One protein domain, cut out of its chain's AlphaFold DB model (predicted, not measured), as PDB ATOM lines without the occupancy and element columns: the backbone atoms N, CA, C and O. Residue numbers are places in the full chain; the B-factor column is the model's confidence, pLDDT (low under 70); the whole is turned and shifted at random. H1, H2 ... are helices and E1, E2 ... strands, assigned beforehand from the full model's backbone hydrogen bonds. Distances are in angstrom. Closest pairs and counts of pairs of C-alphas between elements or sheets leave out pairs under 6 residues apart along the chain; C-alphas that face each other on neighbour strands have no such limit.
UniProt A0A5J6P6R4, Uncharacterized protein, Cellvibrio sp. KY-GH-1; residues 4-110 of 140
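What this domain is: This is residues 4 to 110 of the 140 residues of an uncharacterized protein of Cellvibrio sp. KY-GH-1 (UniProt A0A5J6P6R4). What shape? H1 and H3 lie side by side at one end, H2 and hairpin E1 E2 at the other. How large? The printed part has 107 residues, under half in three helices and two antiparallel strands: mostly helix. It is loose, spanning 51 by 32 by 30 A, radius of gyration of the C-alphas 16.9 A.

Where its parts are: What begins? H1 is residues 4 to 20, 24.3 A long, from C-alpha 4 (25.245, 43.298, -26.673). What follows? H2 is residues 26 to 40, E1 61 to 63, E2 66 to 68, and H3 80 to 93, ending at (21.320, 47.793, -14.544).

How they stand to each other: What touches H3? H1 does, opposite ways, the C-alphas of Thr 14 and Phe 88 closest at 5.0 A. What is within hydrogen-bond range? N 66 and O 63 are, 2.8 A apart, and every O i to N i+4 pair of H1 and H3, but 8 of 11 of H2.

The domain as a whole: Any cut? The printed part has none. Low confidence? Residues 103 to 107 have pLDDT under 70.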
ATOM      1  N   LYS A   4      26.666  43.378 -27.016       90.88
ATOM      2  CA  LYS A   4      25.245  43.298 -26.673       90.88
ATOM      3  C   LYS A   4      24.830  41.849 -26.432       90.88
ATOM      4  O   LYS A   4      24.115  41.572 -25.469       90.88
ATOM      5  N   GLU A   5      25.294  40.935 -27.278       92.62
ATOM      6  CA  GLU A   5      25.095  39.496 -27.121       92.62
ATOM      7  C   GLU A   5      25.740  38.992 -25.823       92.62
ATOM      8  O   GLU A   5      25.098  38.265 -25.065       92.62
ATOM      9  N   TRP A   6      26.962  39.438 -25.510       92.00
ATOM     10  CA  TRP A   6      27.655  39.077 -24.269       92.00
ATOM     11  C   TRP A   6      26.895  39.588 -23.039       92.00
ATOM     12  O   TRP A   6      26.688  38.840 -22.084       92.00
ATOM     13  N   LEU A   7      26.428  40.842 -23.058       91.62
ATOM     14  CA  LEU A   7      25.651  41.425 -21.957       91.62
ATOM     15  C   LEU A   7      24.334  40.685 -21.735       91.62
ATOM     16  O   LEU A   7      23.961  40.434 -20.590       91.62
ATOM     17  N   SER A   8      23.641  40.323 -22.815       91.56
ATOM     18  CA  SER A   8      22.418  39.523 -22.734       91.56
ATOM     19  C   SER A   8      22.702  38.157 -22.114       91.56
ATOM     20  O   SER A   8      22.049  37.778 -21.143       91.56
ATOM     21  N   TYR A   9      23.736  37.465 -22.599       92.12
ATOM     22  CA  TYR A   9      24.175  36.183 -22.056       92.12
ATOM     23  C   TYR A   9      24.516  36.272 -20.560       92.12
ATOM     24  O   TYR A   9      24.080  35.442 -19.765       92.12
ATOM     25  N   HIS A  10      25.252  37.303 -20.139       91.12
ATOM     26  CA  HIS A  10      25.617  37.487 -18.735       91.12
ATOM     27  C   HIS A  10      24.400  37.776 -17.838       91.12
ATOM     28  O   HIS A  10      24.293  37.236 -16.733       91.12
ATOM     29  N   LYS A  11      23.442  38.582 -18.312       92.44
ATOM     30  CA  LYS A  11      22.170  38.830 -17.607       92.44
ATOM     31  C   LYS A  11      21.356  37.547 -17.444       92.44
ATOM     32  O   LYS A  11      20.804  37.305 -16.374       92.44
ATOM     33  N   GLU A  12      21.313  36.706 -18.472       93.88
ATOM     34  CA  GLU A  12      20.667  35.395 -18.389       93.88
ATOM     35  C   GLU A  12      21.376  34.480 -17.387       93.88
ATOM     36  O   GLU A  12      20.719  33.905 -16.524       93.88
ATOM     37  N   LYS A  13      22.712  34.429 -17.393       91.75
ATOM     38  CA  LYS A  13      23.465  33.613 -16.430       91.75
ATOM     39  C   LYS A  13      23.266  34.034 -14.983       91.75
ATOM     40  O   LYS A  13      22.991  33.200 -14.129       91.75
ATOM     41  N   THR A  14      23.313  35.331 -14.705       91.69
ATOM     42  CA  THR A  14      23.066  35.833 -13.345       91.69
ATOM     43  C   THR A  14      21.617  35.619 -12.899       91.69
ATOM     44  O   THR A  14      21.350  35.466 -11.703       91.69
ATOM     45  N   LYS A  15      20.665  35.565 -13.841       93.19
ATOM     46  CA  LYS A  15      19.279  35.169 -13.569       93.19
ATOM     47  C   LYS A  15      19.186  33.691 -13.202       93.19
ATOM     48  O   LYS A  15      18.538  33.386 -12.201       93.19
ATOM     49  N   ASP A  16      19.832  32.819 -13.974       92.50
ATOM     50  CA  ASP A  16      19.891  31.380 -13.707       92.50
ATOM     51  C   ASP A  16      20.469  31.121 -12.309       92.50
ATOM     52  O   ASP A  16      19.844  30.428 -11.508       92.50
ATOM     53  N   ASP A  17      21.587  31.768 -11.959       90.12
ATOM     54  CA  ASP A  17      22.206  31.656 -10.632       90.12
ATOM     55  C   ASP A  17      21.252  32.120  -9.523       90.12
ATOM     56  O   ASP A  17      21.055  31.450  -8.506       90.12
ATOM     57  N   ARG A  18      20.605  33.277  -9.709       91.88
ATOM     58  CA  ARG A  18      19.634  33.801  -8.742       91.88
ATOM     59  C   ARG A  18      18.457  32.847  -8.550       91.88
ATOM     60  O   ARG A  18      18.005  32.673  -7.416       91.88
ATOM     61  N   ASP A  19      17.958  32.236  -9.618       91.81
ATOM     62  CA  ASP A  19      16.860  31.274  -9.550       91.81
ATOM     63  C   ASP A  19      17.317  29.953  -8.905       91.81
ATOM     64  O   ASP A  19      16.605  29.435  -8.034       91.81
ATOM     65  N   PHE A  20      18.527  29.478  -9.219       90.62
ATOM     66  CA  PHE A  20      19.154  28.309  -8.599       90.62
ATOM     67  C   PHE A  20      19.297  28.488  -7.087       90.62
ATOM     68  O   PHE A  20      18.857  27.619  -6.342       90.62
ATOM     69  N   PHE A  21      19.802  29.631  -6.604       88.81
ATOM     70  CA  PHE A  21      19.966  29.938  -5.169       88.81
ATOM     71  C   PHE A  21      18.696  30.451  -4.467       88.81
ATOM     72  O   PHE A  21      18.711  30.746  -3.265       88.81
ATOM     73  N   SER A  22      17.576  30.550  -5.183       89.06
ATOM     74  CA  SER A  22      16.276  30.889  -4.602       89.06
ATOM     75  C   SER A  22      15.629  29.685  -3.904       89.06
ATOM     76  O   SER A  22      16.108  28.554  -3.967       89.06
ATOM     77  N   ASN A  23      14.474  29.887  -3.270       86.62
ATOM     78  CA  ASN A  23      13.696  28.766  -2.733       86.62
ATOM     79  C   ASN A  23      13.216  27.795  -3.828       86.62
ATOM     80  O   ASN A  23      13.026  26.619  -3.536       86.62
ATOM     81  N   LYS A  24      13.048  28.262  -5.075       88.12
ATOM     82  CA  LYS A  24      12.611  27.427  -6.205       88.12
ATOM     83  C   LYS A  24      13.669  26.387  -6.579       88.12
ATOM     84  O   LYS A  24      13.319  25.236  -6.804       88.12
ATOM     85  N   GLY A  25      14.944  26.780  -6.594       87.88
ATOM     86  CA  GLY A  25      16.054  25.881  -6.906       87.88
ATOM     87  C   GLY A  25      16.502  25.005  -5.735       87.88
ATOM     88  O   GLY A  25      17.371  24.165  -5.912       87.88
ATOM     89  N   LYS A  26      15.916  25.147  -4.535       87.81
ATOM     90  CA  LYS A  26      16.367  24.452  -3.315       87.81
ATOM     91  C   LYS A  26      16.557  22.941  -3.517       87.81
ATOM     92  O   LYS A  26      17.636  22.429  -3.244       87.81
ATOM     93  N   THR A  27      15.538  22.257  -4.039       89.19
ATOM     94  CA  THR A  27      15.586  20.806  -4.288       89.19
ATOM     95  C   THR A  27      16.709  20.427  -5.253       89.19
ATOM     96  O   THR A  27      17.362  19.403  -5.077       89.19
ATOM     97  N   GLU A  28      16.936  21.249  -6.277       90.69
ATOM     98  CA  GLU A  28      18.001  21.044  -7.256       90.69
ATOM     99  C   GLU A  28      19.378  21.195  -6.607       90.69
ATOM    100  O   GLU A  28      20.230  20.334  -6.803       90.69
ATOM    101  N   ARG A  29      19.575  22.216  -5.761       89.88
ATOM    102  CA  ARG A  29      20.836  22.424  -5.028       89.88
ATOM    103  C   ARG A  29      21.149  21.280  -4.075       89.88
ATOM    104  O   ARG A  29      22.267  20.770  -4.050       89.88
ATOM    105  N   GLU A  30      20.147  20.853  -3.312       90.56
ATOM    106  CA  GLU A  30      20.273  19.728  -2.386       90.56
ATOM    107  C   GLU A  30      20.618  18.444  -3.144       90.56
ATOM    108  O   GLU A  30      21.534  17.716  -2.759       90.56
ATOM    109  N   ARG A  31      19.942  18.201  -4.274       91.69
ATOM    110  CA  ARG A  31      20.232  17.065  -5.146       91.69
ATOM    111  C   ARG A  31      21.630  17.147  -5.744       91.69
ATOM    112  O   ARG A  31      22.301  16.128  -5.754       91.69
ATOM    113  N   TRP A  32      22.073  18.312  -6.206       92.31
ATOM    114  CA  TRP A  32      23.371  18.515  -6.858       92.31
ATOM    115  C   TRP A  32      24.564  18.196  -5.944       92.31
ATOM    116  O   TRP A  32      25.567  17.640  -6.400       92.31
ATOM    117  N   ALA A  33      24.448  18.478  -4.643       92.88
ATOM    118  CA  ALA A  33      25.532  18.255  -3.687       92.88
ATOM    119  C   ALA A  33      25.887  16.766  -3.497       92.88
ATOM    120  O   ALA A  33      27.052  16.421  -3.279       92.88
ATOM    121  N   VAL A  34      24.903  15.866  -3.587       95.50
ATOM    122  CA  VAL A  34      25.096  14.433  -3.294       95.50
ATOM    123  C   VAL A  34      25.927  13.703  -4.363       95.50
ATOM    124  O   VAL A  34      26.891  13.045  -3.977       95.50
ATOM    125  N   PRO A  35      25.666  13.834  -5.680       95.06
ATOM    126  CA  PRO A  35      26.542  13.337  -6.737       95.06
ATOM    127  C   PRO A  35      28.000  13.750  -6.562       95.06
ATOM    128  O   PRO A  35      28.892  12.918  -6.709       95.06
ATOM    129  N   ALA A  36      28.250  15.025  -6.250       94.62
ATOM    130  CA  ALA A  36      29.603  15.543  -6.071       94.62
ATOM    131  C   ALA A  36      30.299  14.868  -4.879       94.62
ATOM    132  O   ALA A  36      31.437  14.410  -4.996       94.62
ATOM    133  N   PHE A  37      29.585  14.723  -3.760       95.12
ATOM    134  CA  PHE A  37      30.072  14.005  -2.586       95.12
ATOM    135  C   PHE A  37      30.375  12.528  -2.883       95.12
ATOM    136  O   PHE A  37      31.462  12.048  -2.567       95.12
ATOM    137  N   LEU A  38      29.460  11.813  -3.544       96.50
ATOM    138  CA  LEU A  38      29.638  10.400  -3.898       96.50
ATOM    139  C   LEU A  38      30.811  10.185  -4.866       96.50
ATOM    140  O   LEU A  38      31.592   9.253  -4.677       96.50
ATOM    141  N   LYS A  39      30.977  11.071  -5.857       96.25
ATOM    142  CA  LYS A  39      32.117  11.048  -6.790       96.25
ATOM    143  C   LYS A  39      33.445  11.249  -6.066       96.25
ATOM    144  O   LYS A  39      34.385  10.509  -6.335       96.25
ATOM    145  N   ASN A  40      33.511  12.175  -5.108       96.31
ATOM    146  CA  ASN A  40      34.713  12.381  -4.291       96.31
ATOM    147  C   ASN A  40      35.056  11.157  -3.427       96.31
ATOM    148  O   ASN A  40      36.224  10.921  -3.132       96.31
ATOM    149  N   LEU A  41      34.057  10.349  -3.062       96.56
ATOM    150  CA  LEU A  41      34.248   9.062  -2.387       96.56
ATOM    151  C   LEU A  41      34.479   7.886  -3.351       96.56
ATOM    152  O   LEU A  41      34.553   6.744  -2.906       96.56
ATOM    153  N   SER A  42      34.583   8.138  -4.660       97.38
ATOM    154  CA  SER A  42      34.696   7.109  -5.707       97.38
ATOM    155  C   SER A  42      33.557   6.077  -5.692       97.38
ATOM    156  O   SER A  42      33.736   4.923  -6.083       97.38
ATOM    157  N   VAL A  43      32.363   6.475  -5.246       97.44
ATOM    158  CA  VAL A  43      31.173   5.618  -5.264       97.44
ATOM    159  C   VAL A  43      30.551   5.655  -6.656       97.44
ATOM    160  O   VAL A  43      30.217   6.723  -7.164       97.44
ATOM    161  N   VAL A  44      30.349   4.484  -7.260       97.12
ATOM    162  CA  VAL A  44      29.636   4.349  -8.538       97.12
ATOM    163  C   VAL A  44      28.125   4.314  -8.287       97.12
ATOM    164  O   VAL A  44      27.633   3.510  -7.484       97.12
ATOM    165  N   PHE A  45      27.390   5.184  -8.977       96.69
ATOM    166  CA  PHE A  45      25.934   5.295  -8.891       96.69
ATOM    167  C   PHE A  45      25.337   5.772 -10.218       96.69
ATOM    168  O   PHE A  45      26.015   6.394 -11.035       96.69
ATOM    169  N   ASN A  46      24.044   5.516 -10.393       96.38
ATOM    170  CA  ASN A  46      23.220   6.122 -11.429       96.38
ATOM    171  C   ASN A  46      22.425   7.291 -10.847       96.38
ATOM    172  O   ASN A  46      21.912   7.211  -9.733       96.38
ATOM    173  N   GLU A  47      22.236   8.354 -11.627       92.69
ATOM    174  CA  GLU A  47      21.447   9.524 -11.209       92.69
ATOM    175  C   GLU A  47      20.001   9.167 -10.819       92.69
ATOM    176  O   GLU A  47      19.395   9.841  -9.985       92.69
ATOM    177  N   SER A  48      19.447   8.080 -11.367       95.31
ATOM    178  CA  SER A  48      18.122   7.556 -11.009       95.31
ATOM    179  C   SER A  48      18.042   6.971  -9.593       95.31
ATOM    180  O   SER A  48      16.944   6.861  -9.052       95.31
ATOM    181  N   GLU A  49      19.174   6.634  -8.961       96.38
ATOM    182  CA  GLU A  49      19.227   6.158  -7.569       96.38
ATOM    183  C   GLU A  49      19.043   7.294  -6.550       96.38
ATOM    184  O   GLU A  49      18.801   7.032  -5.370       96.38
ATOM    185  N   LEU A  50      19.170   8.549  -6.989       95.50
ATOM    186  CA  LEU A  50      18.997   9.726  -6.150       95.50
ATOM    187  C   LEU A  50      17.536  10.163  -6.174       95.50
ATOM    188  O   LEU A  50      16.990  10.552  -7.209       95.50
ATOM    189  N   ILE A  51      16.895  10.130  -5.012       94.69
ATOM    190  CA  ILE A  51      15.481  10.478  -4.863       94.69
ATOM    191  C   ILE A  51      15.380  11.727  -3.995       94.69
ATOM    192  O   ILE A  51      15.876  11.746  -2.871       94.69
ATOM    193  N   SER A  52      14.709  12.756  -4.506       93.25
ATOM    194  CA  SER A  52      14.357  13.956  -3.745       93.25
ATOM    195  C   SER A  52      12.945  13.762  -3.182       93.25
ATOM    196  O   SER A  52      11.980  13.852  -3.946       93.25
ATOM    197  N   PRO A  53      12.784  13.411  -1.893       90.06
ATOM    198  CA  PRO A  53      11.462  13.230  -1.307       90.06
ATOM    199  C   PRO A  53      10.699  14.566  -1.242       90.06
ATOM    200  O   PRO A  53      11.265  15.646  -1.406       90.06
ATOM    201  N   GLY A  54       9.388  14.505  -0.997       85.44
ATOM    202  CA  GLY A  54       8.554  15.707  -0.892       85.44
ATOM    203  C   GLY A  54       8.979  16.647   0.248       85.44
ATOM    204  O   GLY A  54       9.597  16.224   1.221       85.44
ATOM    205  N   GLN A  55       8.577  17.919   0.168       72.56
ATOM    206  CA  GLN A  55       9.010  19.008   1.070       72.56
ATOM    207  C   GLN A  55       8.687  18.803   2.566       72.56
ATOM    208  O   GLN A  55       9.229  19.497   3.422       72.56
ATOM    209  N   THR A  56       7.798  17.866   2.905       79.38
ATOM    210  CA  THR A  56       7.488  17.499   4.297       79.38
ATOM    211  C   THR A  56       8.546  16.581   4.917       79.38
ATOM    212  O   THR A  56       8.622  16.468   6.146       79.38
ATOM    213  N   SER A  57       9.379  15.953   4.081       83.25
ATOM    214  CA  SER A  57      10.503  15.119   4.489       83.25
ATOM    215  C   SER A  57      11.547  15.922   5.264       83.25
ATOM    216  O   SER A  57      11.742  17.119   5.067       83.25
ATOM    217  N   LYS A  58      12.232  15.242   6.185       83.31
ATOM    218  CA  LYS A  58      13.416  15.774   6.880       83.31
ATOM    219  C   LYS A  58      14.725  15.412   6.184       83.31
ATOM    220  O   LYS A  58      15.767  15.936   6.563       83.31
ATOM    221  N   THR A  59      14.640  14.504   5.220       89.56
ATOM    222  CA  THR A  59      15.705  14.091   4.315       89.56
ATOM    223  C   THR A  59      15.564  14.880   3.027       89.56
ATOM    224  O   THR A  59      14.457  14.936   2.494       89.56
ATOM    225  N   ASP A  60      16.664  15.424   2.531       91.69
ATOM    226  CA  ASP A  60      16.687  16.229   1.309       91.69
ATOM    227  C   ASP A  60      16.988  15.346   0.087       91.69
ATOM    228  O   ASP A  60      16.421  15.534  -0.988       91.69
ATOM    229  N   VAL A  61      17.823  14.312   0.269       94.75
ATOM    230  CA  VAL A  61      18.135  13.319  -0.770       94.75
ATOM    231  C   VAL A  61      18.252  11.920  -0.170       94.75
ATOM    232  O   VAL A  61      18.907  11.700   0.849       94.75
ATOM    233  N   ILE A  62      17.629  10.948  -0.823       95.25
ATOM    234  CA  ILE A  62      17.738   9.524  -0.514       95.25
ATOM    235  C   ILE A  62      18.641   8.874  -1.562       95.25
ATOM    236  O   ILE A  62      18.425   9.056  -2.758       95.25
ATOM    237  N   PHE A  63      19.621   8.092  -1.108       96.62
ATOM    238  CA  PHE A  63      20.479   7.267  -1.957       96.62
ATOM    239  C   PHE A  63      20.629   5.895  -1.306       96.62
ATOM    240  O   PHE A  63      21.264   5.778  -0.256       96.62
ATOM    241  N   ARG A  64      20.035   4.850  -1.893       94.88
ATOM    242  CA  ARG A  64      19.993   3.503  -1.288       94.88
ATOM    243  C   ARG A  64      19.497   3.586   0.173       94.88
ATOM    244  O   ARG A  64      18.416   4.119   0.446       94.88
ATOM    245  N   SER A  65      20.294   3.115   1.131       93.06
ATOM    246  CA  SER A  65      19.990   3.194   2.567       93.06
ATOM    247  C   SER A  65      20.367   4.535   3.210       93.06
ATOM    248  O   SER A  65      19.913   4.819   4.312       93.06
ATOM    249  N   ALA A  66      21.141   5.392   2.536       93.38
ATOM    250  CA  ALA A  66      21.541   6.690   3.068       93.38
ATOM    251  C   ALA A  66      20.396   7.714   3.000       93.38
ATOM    252  O   ALA A  66      19.560   7.709   2.086       93.38
ATOM    253  N   ARG A  67      20.360   8.605   3.993       93.31
ATOM    254  CA  ARG A  67      19.404   9.710   4.113       93.31
ATOM    255  C   ARG A  67      20.188  11.003   4.315       93.31
ATOM    256  O   ARG A  67      20.603  11.310   5.426       93.31
ATOM    257  N   PHE A  68      20.413  11.743   3.236       92.75
ATOM    258  CA  PHE A  68      21.185  12.977   3.274       92.75
ATOM    259  C   PHE A  68      20.325  14.154   3.716       92.75
ATOM    260  O   PHE A  68      19.218  14.364   3.216       92.75
ATOM    261  N   GLN A  69      20.884  14.938   4.630       91.38
ATOM    262  CA  GLN A  69      20.439  16.290   4.909       91.38
ATOM    263  C   GLN A  69      21.534  17.248   4.438       91.38
ATOM    264  O   GLN A  69      22.651  17.206   4.952       91.38
ATOM    265  N   VAL A  70      21.226  18.083   3.452       91.44
ATOM    266  CA  VAL A  70      22.194  18.952   2.785       91.44
ATOM    267  C   VAL A  70      22.095  20.356   3.364       91.44
ATOM    268  O   VAL A  70      21.016  20.888   3.632       91.44
ATOM    269  N   LYS A  71      23.254  20.968   3.600       88.88
ATOM    270  CA  LYS A  71      23.339  22.335   4.093       88.88
ATOM    271  C   LYS A  71      24.475  23.075   3.411       88.88
ATOM    272  O   LYS A  71      25.618  22.634   3.447       88.88
ATOM    273  N   GLU A  72      24.143  24.232   2.857       87.38
ATOM    274  CA  GLU A  72      25.114  25.208   2.368       87.38
ATOM    275  C   GLU A  72      25.741  25.945   3.560       87.38
ATOM    276  O   GLU A  72      25.026  26.468   4.424       87.38
ATOM    277  N   MET A  73      27.075  25.958   3.609       86.50
ATOM    278  CA  MET A  73      27.871  26.572   4.672       86.50
ATOM    279  C   MET A  73      28.662  27.746   4.101       86.50
ATOM    280  O   MET A  73      29.755  27.573   3.572       86.50
ATOM    281  N   CYS A  74      28.066  28.927   4.202       81.50
ATOM    282  CA  CYS A  74      28.632  30.195   3.760       81.50
ATOM    283  C   CYS A  74      29.552  30.813   4.818       81.50
ATOM    284  O   CYS A  74      29.517  30.434   5.996       81.50
ATOM    285  N   ASN A  75      30.303  31.841   4.420       80.00
ATOM    286  CA  ASN A  75      30.978  32.704   5.388       80.00
ATOM    287  C   ASN A  75      29.966  33.311   6.381       80.00
ATOM    288  O   ASN A  75      28.854  33.679   5.984       80.00
ATOM    289  N   PRO A  76      30.306  33.444   7.680       73.75
ATOM    290  CA  PRO A  76      29.431  34.111   8.637       73.75
ATOM    291  C   PRO A  76      29.048  35.520   8.165       73.75
ATOM    292  O   PRO A  76      29.909  36.342   7.873       73.75
ATOM    293  N   GLY A  77      27.745  35.804   8.101       74.50
ATOM    294  CA  GLY A  77      27.217  37.078   7.591       74.50
ATOM    295  C   GLY A  77      26.890  37.072   6.095       74.50
ATOM    296  O   GLY A  77      26.082  37.893   5.657       74.50
ATOM    297  N   THR A  78      27.398  36.100   5.337       77.81
ATOM    298  CA  THR A  78      27.065  35.910   3.924       77.81
ATOM    299  C   THR A  78      25.795  35.072   3.776       77.81
ATOM    300  O   THR A  78      25.537  34.116   4.512       77.81
ATOM    301  N   ARG A  79      24.948  35.457   2.819       82.06
ATOM    302  CA  ARG A  79      23.781  34.678   2.387       82.06
ATOM    303  C   ARG A  79      23.802  34.591   0.869       82.06
ATOM    304  O   ARG A  79      23.511  35.598   0.223       82.06
ATOM    305  N   LEU A  80      24.057  33.403   0.316       84.00
ATOM    306  CA  LEU A  80      24.105  33.171  -1.134       84.00
ATOM    307  C   LEU A  80      22.892  33.737  -1.874       84.00
ATOM    308  O   LEU A  80      23.050  34.435  -2.866       84.00
ATOM    309  N   THR A  81      21.680  33.553  -1.348       86.62
ATOM    310  CA  THR A  81      20.468  34.117  -1.964       86.62
ATOM    311  C   THR A  81      20.475  35.651  -2.017       86.62
ATOM    312  O   THR A  81      19.990  36.243  -2.977       86.62
ATOM    313  N   ALA A  82      20.982  36.326  -0.979       86.38
ATOM    314  CA  ALA A  82      21.071  37.788  -0.974       86.38
ATOM    315  C   ALA A  82      22.164  38.269  -1.936       86.38
ATOM    316  O   ALA A  82      21.985  39.263  -2.640       86.38
ATOM    317  N   TYR A  83      23.264  37.524  -1.981       85.62
ATOM    318  CA  TYR A  83      24.402  37.768  -2.842       85.62
ATOM    319  C   TYR A  83      24.052  37.635  -4.331       85.62
ATOM    320  O   TYR A  83      24.185  38.601  -5.080       85.62
ATOM    321  N   THR A  84      23.489  36.501  -4.753       88.75
ATOM    322  CA  THR A  84      23.103  36.268  -6.154       88.75
ATOM    323  C   THR A  84      21.997  37.211  -6.612       88.75
ATOM    324  O   THR A  84      22.011  37.693  -7.743       88.75
ATOM    325  N   ARG A  85      21.077  37.586  -5.711       89.81
ATOM    326  CA  ARG A  85      20.080  38.628  -5.987       89.81
ATOM    327  C   ARG A  85      20.715  39.996  -6.246       89.81
ATOM    328  O   ARG A  85      20.218  40.727  -7.102       89.81
ATOM    329  N   LYS A  86      21.767  40.359  -5.506       89.19
ATOM    330  CA  LYS A  86      22.501  41.615  -5.716       89.19
ATOM    331  C   LYS A  86      23.217  41.600  -7.066       89.19
ATOM    332  O   LYS A  86      23.020  42.534  -7.833       89.19
ATOM    333  N   ILE A  87      23.946  40.523  -7.376       89.38
ATOM    334  CA  ILE A  87      24.655  40.355  -8.656       89.38
ATOM    335  C   ILE A  87      23.688  40.471  -9.833       89.38
ATOM    336  O   ILE A  87      23.931  41.254 -10.743       89.38
ATOM    337  N   PHE A  88      22.562  39.757  -9.790       92.50
ATOM    338  CA  PHE A  88      21.547  39.845 -10.836       92.50
ATOM    339  C   PHE A  88      21.027  41.280 -11.022       92.50
ATOM    340  O   PHE A  88      20.908  41.754 -12.148       92.50
ATOM    341  N   LYS A  89      20.767  42.006  -9.926       92.00
ATOM    342  CA  LYS A  89      20.297  43.397  -9.991       92.00
ATOM    343  C   LYS A  89      21.353  44.338 -10.583       92.00
ATOM    344  O   LYS A  89      21.008  45.191 -11.395       92.00
ATOM    345  N   ASP A  90      22.611  44.201 -10.170       90.75
ATOM    346  CA  ASP A  90      23.721  44.981 -10.724       90.75
ATOM    347  C   ASP A  90      23.899  44.675 -12.226       90.75
ATOM    348  O   ASP A  90      24.055  45.596 -13.029       90.75
ATOM    349  N   ALA A  91      23.783  43.403 -12.626       91.62
ATOM    350  CA  ALA A  91      23.846  42.986 -14.022       91.62
ATOM    351  C   ALA A  91      22.695  43.570 -14.852       91.62
ATOM    352  O   ALA A  91      22.952  44.107 -15.925       91.62
ATOM    353  N   GLU A  92      21.445  43.539 -14.367       92.88
ATOM    354  CA  GLU A  92      20.287  44.126 -15.066       92.88
ATOM    355  C   GLU A  92      20.479  45.614 -15.378       92.88
ATOM    356  O   GLU A  92      20.102  46.068 -16.463       92.88
ATOM    357  N   GLN A  93      21.088  46.351 -14.446       92.12
ATOM    358  CA  GLN A  93      21.320  47.793 -14.544       92.12
ATOM    359  C   GLN A  93      22.485  48.165 -15.469       92.12
ATOM    360  O   GLN A  93      22.560  49.311 -15.914       92.12
ATOM    361  N   ALA A  94      23.377  47.226 -15.785       90.38
ATOM    362  CA  ALA A  94      24.502  47.480 -16.670       90.38
ATOM    363  C   ALA A  94      24.053  47.609 -18.138       90.38
ATOM    364  O   ALA A  94      23.303  46.779 -18.671       90.38
ATOM    365  N   SER A  95      24.544  48.656 -18.800       89.75
ATOM    366  CA  SER A  95      24.359  48.920 -20.234       89.75
ATOM    367  C   SER A  95      25.617  48.653 -21.066       89.75
ATOM    368  O   SER A  95      25.524  48.597 -22.289       89.75
ATOM    369  N   THR A  96      26.766  48.473 -20.414       91.38
ATOM    370  CA  THR A  96      28.074  48.185 -21.021       91.38
ATOM    371  C   THR A  96      28.805  47.134 -20.194       91.38
ATOM    372  O   THR A  96      28.528  46.983 -18.999       91.38
ATOM    373  N   ILE A  97      29.767  46.430 -20.795       87.62
ATOM    374  CA  ILE A  97      30.587  45.442 -20.069       87.62
ATOM    375  C   ILE A  97      31.373  46.112 -18.936       87.62
ATOM    376  O   ILE A  97      31.448  45.579 -17.831       87.62
ATOM    377  N   ALA A  98      31.905  47.313 -19.175       86.88
ATOM    378  CA  ALA A  98      32.642  48.078 -18.167       86.88
ATOM    379  C   ALA A  98      31.777  48.497 -16.961       86.88
ATOM    380  O   ALA A  98      32.310  48.765 -15.889       86.88
ATOM    381  N   GLY A  99      30.451  48.558 -17.127       85.88
ATOM    382  CA  GLY A  99      29.506  48.862 -16.051       85.88
ATOM    383  C   GLY A  99      29.167  47.668 -15.155       85.88
ATOM    384  O   GLY A  99      28.453  47.838 -14.164       85.88
ATOM    385  N   LEU A 100      29.643  46.465 -15.487       86.19
ATOM    386  CA  LEU A 100      29.386  45.271 -14.693       86.19
ATOM    387  C   LEU A 100      30.222  45.257 -13.425       86.19
ATOM    388  O   LEU A 100      31.407  45.590 -13.412       86.19
ATOM    389  N   LYS A 101      29.596  44.785 -12.353       84.25
ATOM    390  CA  LYS A 101      30.280  44.491 -11.102       84.25
ATOM    391  C   LYS A 101      30.507  42.996 -11.031       84.25
ATOM    392  O   LYS A 101      29.552  42.227 -10.925       84.25
ATOM    393  N   PHE A 102      31.769  42.601 -11.083       74.69
ATOM    394  CA  PHE A 102      32.143  41.213 -10.894       74.69
ATOM    395  C   PHE A 102      32.317  40.916  -9.405       74.69
ATOM    396  O   PHE A 102      32.878  41.740  -8.678       74.69
ATOM    397  N   PRO A 103      31.835  39.756  -8.942       68.38
ATOM    398  CA  PRO A 103      32.083  39.315  -7.585       68.38
ATOM    399  C   PRO A 103      33.578  39.109  -7.325       68.38
ATOM    400  O   PRO A 103      34.293  38.557  -8.163       68.38
ATOM    401  N   THR A 104      34.046  39.498  -6.143       62.38
ATOM    402  CA  THR A 104      35.340  39.054  -5.622       62.38
ATOM    403  C   THR A 104      35.186  37.627  -5.094       62.38
ATOM    404  O   THR A 104      34.283  37.326  -4.314       62.38
ATOM    405  N   ILE A 105      36.058  36.728  -5.556       53.69
ATOM    406  CA  ILE A 105      36.013  35.273  -5.309       53.69
ATOM    407  C   ILE A 105      36.087  34.927  -3.803       53.69
ATOM    408  O   ILE A 105      35.653  33.854  -3.390       53.69
ATOM    409  N   ASP A 106      36.554  35.857  -2.969       56.81
ATOM    410  CA  ASP A 106      36.812  35.649  -1.540       56.81
ATOM    411  C   ASP A 106      35.574  35.762  -0.625       56.81
ATOM    412  O   ASP A 106      35.668  35.500   0.575       56.81
ATOM    413  N   GLU A 107      34.403  36.158  -1.135       63.75
ATOM    414  CA  GLU A 107      33.295  36.565  -0.253       63.75
ATOM    415  C   GLU A 107      32.491  35.402   0.366       63.75
ATOM    416  O   GLU A 107      31.831  35.599   1.393       63.75
ATOM    417  N   ASP A 108      32.571  34.179  -0.174       70.81
ATOM    418  CA  ASP A 108      31.727  33.063   0.297       70.81
ATOM    419  C   ASP A 108      32.415  31.705   0.496       70.81
ATOM    420  O   ASP A 108      31.750  30.682   0.632       70.81
ATOM    421  N   ILE A 109      33.745  31.665   0.563       77.25
ATOM    422  CA  ILE A 109      34.457  30.431   0.915       77.25
ATOM    423  C   ILE A 109      34.983  30.562   2.347       77.25
ATOM    424  O   ILE A 109      35.896  31.357   2.590       77.25
ATOM    425  N   PRO A 110      34.437  29.800   3.315       81.50
ATOM    426  CA  PRO A 110      34.992  29.758   4.655       81.50
ATOM    427  C   PRO A 110      36.451  29.302   4.657       81.50
ATOM    428  O   PRO A 110      36.798  28.365   3.930       81.50
TER     429      PRO A 110